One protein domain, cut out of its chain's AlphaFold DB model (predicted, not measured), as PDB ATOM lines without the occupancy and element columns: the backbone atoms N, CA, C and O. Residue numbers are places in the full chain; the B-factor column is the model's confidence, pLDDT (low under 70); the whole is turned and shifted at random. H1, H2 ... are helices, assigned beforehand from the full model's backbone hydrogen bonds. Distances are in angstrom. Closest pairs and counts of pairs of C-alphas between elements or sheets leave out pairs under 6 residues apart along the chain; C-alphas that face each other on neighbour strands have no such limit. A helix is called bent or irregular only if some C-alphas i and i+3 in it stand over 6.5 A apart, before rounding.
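This is residues 313 to 353 of the 610 residues of a protein of Euplotes harpa (UniProt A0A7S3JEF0). Picture a J-shaped hook: one long helix, H2, makes the shaft, and a short helix, H1, is folded back beside its first part, with a gap left between the two. Residues 336 to 353 of H2 stand free and stick out as an arm, which makes the length. The printed part has 41 residues with two named helices, H1 then H2 along the chain, and no named strand; the class is all helix. The whole is loose, with a radius of gyration of the C-alphas of 12.7 A and spans of 39 by 19 by 7 A.

Start at H2, residues 329 to 353, and look from there to H1, residues 315 to 322. The two are near each other, with 5 pairs of C-alphas within 10 A; they only just miss coming within 8 A, since their closest C-alphas are 8.1 A apart. Read down the C-alpha lines and you will find x, y and z higher at the last residue of H2 than at its first, but lower at the last residue of H1 than at its first. In H1 and H2 every O i to N i+4 pair is within hydrogen-bond range.

Find C-alpha 329 at (-6.188, -41.154, -42.475); from there H2 runs 35.8 A to C-alpha 353 at (9.714, -32.280, -11.644). H1 begins at C-alpha 315, at (-5.292, -23.737, -33.062), and ends 10.3 A away at C-alpha 322. Neither helix is bent.

The two C-alphas farthest apart are those of Gly 324 and Asn 353, at 38.8 A. The printed part has no cut, and the link from H1 to H2, 6 residues, is short. In the B-factor column the mean pLDDT of the printed part is 76.8; look for values under 70 at residue 313, residue 326 and residues 349 to 353.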
ATOM      1  N   THR A 313      -8.764 -29.026 -29.062       60.91
ATOM      2  CA  THR A 313      -9.126 -27.652 -29.476       60.91
ATOM      3  C   THR A 313      -7.935 -26.711 -29.693       60.91
ATOM      4  O   THR A 313      -8.117 -25.488 -29.660       60.91
ATOM      5  N   SER A 314      -6.722 -27.237 -29.901       74.50
ATOM      6  CA  SER A 314      -5.560 -26.411 -30.274       74.50
ATOM      7  C   SER A 314      -5.838 -25.626 -31.567       74.50
ATOM      8  O   SER A 314      -6.694 -26.017 -32.364       74.50
ATOM      9  N   LYS A 315      -5.134 -24.505 -31.806       77.44
ATOM     10  CA  LYS A 315      -5.292 -23.737 -33.062       77.44
ATOM     11  C   LYS A 315      -5.048 -24.632 -34.290       77.44
ATOM     12  O   LYS A 315      -5.815 -24.574 -35.243       77.44
ATOM     13  N   PHE A 316      -4.066 -25.532 -34.203       74.00
ATOM     14  CA  PHE A 316      -3.800 -26.567 -35.203       74.00
ATOM     15  C   PHE A 316      -4.992 -27.522 -35.394       74.00
ATOM     16  O   PHE A 316      -5.492 -27.636 -36.506       74.00
ATOM     17  N   ALA A 317      -5.524 -28.122 -34.321       78.69
ATOM     18  CA  ALA A 317      -6.680 -29.026 -34.386       78.69
ATOM     19  C   ALA A 317      -7.941 -28.351 -34.956       78.69
ATOM     20  O   ALA A 317      -8.681 -28.946 -35.739       78.69
ATOM     21  N   LYS A 318      -8.185 -27.090 -34.573       80.06
ATOM     22  CA  LYS A 318      -9.293 -26.271 -35.085       80.06
ATOM     23  C   LYS A 318      -9.137 -25.990 -36.576       80.06
ATOM     24  O   LYS A 318     -10.114 -26.120 -37.304       80.06
ATOM     25  N   ASN A 319      -7.935 -25.643 -37.030       81.50
ATOM     26  CA  ASN A 319      -7.666 -25.407 -38.445       81.50
ATOM     27  C   ASN A 319      -7.764 -26.711 -39.252       81.50
ATOM     28  O   ASN A 319      -8.427 -26.731 -40.282       81.50
ATOM     29  N   LEU A 320      -7.201 -27.817 -38.755       80.50
ATOM     30  CA  LEU A 320      -7.246 -29.122 -39.424       80.50
ATOM     31  C   LEU A 320      -8.692 -29.610 -39.637       80.50
ATOM     32  O   LEU A 320      -9.008 -30.118 -40.709       80.50
ATOM     33  N   LYS A 321      -9.584 -29.363 -38.665       80.06
ATOM     34  CA  LYS A 321     -11.034 -29.611 -38.781       80.06
ATOM     35  C   LYS A 321     -11.761 -28.605 -39.683       80.06
ATOM     36  O   LYS A 321     -12.654 -28.998 -40.417       80.06
ATOM     37  N   ARG A 322     -11.395 -27.316 -39.651       81.44
ATOM     38  CA  ARG A 322     -12.012 -26.271 -40.496       81.44
ATOM     39  C   ARG A 322     -11.708 -26.425 -41.984       81.44
ATOM     40  O   ARG A 322     -12.540 -26.045 -42.795       81.44
ATOM     41  N   TYR A 323     -10.533 -26.941 -42.337       82.56
ATOM     42  CA  TYR A 323     -10.082 -27.062 -43.726       82.56
ATOM     43  C   TYR A 323     -10.289 -28.467 -44.329       82.56
ATOM     44  O   TYR A 323      -9.628 -28.787 -45.312       82.56
ATOM     45  N   GLY A 324     -11.108 -29.340 -43.725       70.88
ATOM     46  CA  GLY A 324     -11.384 -30.706 -44.225       70.88
ATOM     47  C   GLY A 324     -10.186 -31.673 -44.218       70.88
ATOM     48  O   GLY A 324     -10.328 -32.877 -44.385       70.88
ATOM     49  N   LYS A 325      -8.972 -31.189 -43.929       71.31
ATOM     50  CA  LYS A 325      -7.736 -31.990 -43.902       71.31
ATOM     51  C   LYS A 325      -7.688 -33.028 -42.773       71.31
ATOM     52  O   LYS A 325      -6.656 -33.674 -42.611       71.31
ATOM     53  N   PHE A 326      -8.759 -33.182 -41.996       69.25
ATOM     54  CA  PHE A 326      -8.935 -34.260 -41.024       69.25
ATOM     55  C   PHE A 326      -9.469 -35.554 -41.661       69.25
ATOM     56  O   PHE A 326      -9.442 -36.574 -40.989       69.25
ATOM     57  N   ASP A 327      -9.916 -35.553 -42.922       73.12
ATOM     58  CA  ASP A 327     -10.526 -36.745 -43.539       73.12
ATOM     59  C   ASP A 327      -9.494 -37.773 -44.031       73.12
ATOM     60  O   ASP A 327      -9.760 -38.976 -44.011       73.12
ATOM     61  N   ASN A 328      -8.277 -37.328 -44.360       81.88
ATOM     62  CA  ASN A 328      -7.162 -38.192 -44.751       81.88
ATOM     63  C   ASN A 328      -6.631 -39.001 -43.552       81.88
ATOM     64  O   ASN A 328      -6.140 -38.428 -42.581       81.88
ATOM     65  N   ASP A 329      -6.611 -40.333 -43.625       81.62
ATOM     66  CA  ASP A 329      -6.188 -41.154 -42.475       81.62
ATOM     67  C   ASP A 329      -4.738 -40.905 -42.033       81.62
ATOM     68  O   ASP A 329      -4.445 -40.927 -40.838       81.62
ATOM     69  N   LYS A 330      -3.844 -40.543 -42.963       82.94
ATOM     70  CA  LYS A 330      -2.456 -40.160 -42.645       82.94
ATOM     71  C   LYS A 330      -2.373 -38.907 -41.759       82.94
ATOM     72  O   LYS A 330      -1.531 -38.845 -40.867       82.94
ATOM     73  N   THR A 331      -3.244 -37.911 -41.962       79.12
ATOM     74  CA  THR A 331      -3.256 -36.698 -41.123       79.12
ATOM     75  C   THR A 331      -3.961 -36.941 -39.792       79.12
ATOM     76  O   THR A 331      -3.521 -36.381 -38.788       79.12
ATOM     77  N   LYS A 332      -4.979 -37.820 -39.739       81.81
ATOM     78  CA  LYS A 332      -5.550 -38.323 -38.473       81.81
ATOM     79  C   LYS A 332      -4.471 -39.014 -37.635       81.81
ATOM     80  O   LYS A 332      -4.303 -38.677 -36.468       81.81
ATOM     81  N   GLN A 333      -3.717 -39.939 -38.233       84.69
ATOM     82  CA  GLN A 333      -2.657 -40.696 -37.561       84.69
ATOM     83  C   GLN A 333      -1.556 -39.776 -37.020       84.69
ATOM     84  O   GLN A 333      -1.316 -39.792 -35.816       84.69
ATOM     85  N   ALA A 334      -0.988 -38.894 -37.851       82.50
ATOM     86  CA  ALA A 334       0.013 -37.915 -37.407       82.50
ATOM     87  C   ALA A 334      -0.521 -36.969 -36.308       82.50
ATOM     88  O   ALA A 334       0.206 -36.574 -35.398       82.50
ATOM     89  N   TYR A 335      -1.811 -36.623 -36.348       82.69
ATOM     90  CA  TYR A 335      -2.462 -35.823 -35.312       82.69
ATOM     91  C   TYR A 335      -2.623 -36.580 -33.980       82.69
ATOM     92  O   TYR A 335      -2.392 -36.005 -32.914       82.69
ATOM     93  N   PHE A 336      -2.986 -37.865 -34.011       82.88
ATOM     94  CA  PHE A 336      -3.039 -38.703 -32.810       82.88
ATOM     95  C   PHE A 336      -1.643 -39.016 -32.258       82.88
ATOM     96  O   PHE A 336      -1.465 -39.047 -31.041       82.88
ATOM     97  N   GLU A 337      -0.644 -39.184 -33.122       86.19
ATOM     98  CA  GLU A 337       0.756 -39.335 -32.729       86.19
ATOM     99  C   GLU A 337       1.282 -38.075 -32.029       86.19
ATOM    100  O   GLU A 337       1.837 -38.175 -30.938       86.19
ATOM    101  N   LEU A 338       0.992 -36.882 -32.561       82.81
ATOM    102  CA  LEU A 338       1.294 -35.605 -31.908       82.81
ATOM    103  C   LEU A 338       0.653 -35.496 -30.511       82.81
ATOM    104  O   LEU A 338       1.274 -34.971 -29.586       82.81
ATOM    105  N   ILE A 339      -0.575 -35.999 -30.328       83.12
ATOM    106  CA  ILE A 339      -1.224 -36.057 -29.005       83.12
ATOM    107  C   ILE A 339      -0.486 -37.032 -28.079       83.12
ATOM    108  O   ILE A 339      -0.160 -36.650 -26.954       83.12
ATOM    109  N   ARG A 340      -0.166 -38.247 -28.547       83.88
ATOM    110  CA  ARG A 340       0.594 -39.246 -27.772       83.88
ATOM    111  C   ARG A 340       1.948 -38.694 -27.329       83.88
ATOM    112  O   ARG A 340       2.237 -38.715 -26.138       83.88
ATOM    113  N   GLN A 341       2.717 -38.106 -28.246       83.50
ATOM    114  CA  GLN A 341       3.999 -37.461 -27.948       83.50
ATOM    115  C   GLN A 341       3.838 -36.313 -26.939       83.50
ATOM    116  O   GLN A 341       4.615 -36.216 -25.991       83.50
ATOM    117  N   ARG A 342       2.802 -35.469 -27.071       78.75
ATOM    118  CA  ARG A 342       2.523 -34.392 -26.104       78.75
ATOM    119  C   ARG A 342       2.239 -34.937 -24.705       78.75
ATOM    120  O   ARG A 342       2.711 -34.374 -23.718       78.75
ATOM    121  N   ASP A 343       1.450 -35.997 -24.605       79.19
ATOM    122  CA  ASP A 343       1.044 -36.551 -23.318       79.19
ATOM    123  C   ASP A 343       2.157 -37.431 -22.702       79.19
ATOM    124  O   ASP A 343       2.319 -37.446 -21.482       79.19
ATOM    125  N   GLU A 344       3.019 -38.051 -23.513       83.88
ATOM    126  CA  GLU A 344       4.304 -38.613 -23.075       83.88
ATOM    127  C   GLU A 344       5.260 -37.549 -22.536       83.88
ATOM    128  O   GLU A 344       5.854 -37.753 -21.480       83.88
ATOM    129  N   LEU A 345       5.414 -36.416 -23.230       77.88
ATOM    130  CA  LEU A 345       6.243 -35.307 -22.760       77.88
ATOM    131  C   LEU A 345       5.730 -34.789 -21.413       77.88
ATOM    132  O   LEU A 345       6.529 -34.617 -20.502       77.88
ATOM    133  N   LYS A 346       4.409 -34.659 -21.232       72.94
ATOM    134  CA  LYS A 346       3.803 -34.321 -19.929       72.94
ATOM    135  C   LYS A 346       4.062 -35.366 -18.840       72.94
ATOM    136  O   LYS A 346       4.268 -35.002 -17.687       72.94
ATOM    137  N   LYS A 347       4.057 -36.662 -19.174       77.88
ATOM    138  CA  LYS A 347       4.431 -37.732 -18.230       77.88
ATOM    139  C   LYS A 347       5.921 -37.661 -17.870       77.88
ATOM    140  O   LYS A 347       6.267 -37.831 -16.703       77.88
ATOM    141  N   LYS A 348       6.789 -37.372 -18.846       80.00
ATOM    142  CA  LYS A 348       8.239 -37.200 -18.664       80.00
ATOM    143  C   LYS A 348       8.545 -35.971 -17.800       80.00
ATOM    144  O   LYS A 348       9.244 -36.126 -16.806       80.00
ATOM    145  N   THR A 349       7.963 -34.801 -18.081       68.38
ATOM    146  CA  THR A 349       8.148 -33.603 -17.238       68.38
ATOM    147  C   THR A 349       7.601 -33.813 -15.832       68.38
ATOM    148  O   THR A 349       8.311 -33.522 -14.881       68.38
ATOM    149  N   LYS A 350       6.424 -34.435 -15.656       64.44
ATOM    150  CA  LYS A 350       5.930 -34.783 -14.311       64.44
ATOM    151  C   LYS A 350       6.904 -35.702 -13.551       64.44
ATOM    152  O   LYS A 350       7.089 -35.531 -12.355       64.44
ATOM    153  N   LYS A 351       7.564 -36.649 -14.229       61.78
ATOM    154  CA  LYS A 351       8.571 -37.526 -13.603       61.78
ATOM    155  C   LYS A 351       9.879 -36.795 -13.255       61.78
ATOM    156  O   LYS A 351      10.513 -37.160 -12.272       61.78
ATOM    157  N   VAL A 352      10.273 -35.783 -14.033       58.00
ATOM    158  CA  VAL A 352      11.476 -34.964 -13.785       58.00
ATOM    159  C   VAL A 352      11.236 -33.934 -12.676       58.00
ATOM    160  O   VAL A 352      12.054 -33.821 -11.770       58.00
ATOM    161  N   ASN A 353      10.083 -33.261 -12.672       48.03
ATOM    162  CA  ASN A 353       9.714 -32.280 -11.644       48.03
ATOM    163  C   ASN A 353       9.556 -32.919 -10.247       48.03
ATOM    164  O   ASN A 353       9.741 -32.252  -9.239       48.03
TER     165      ASN A 353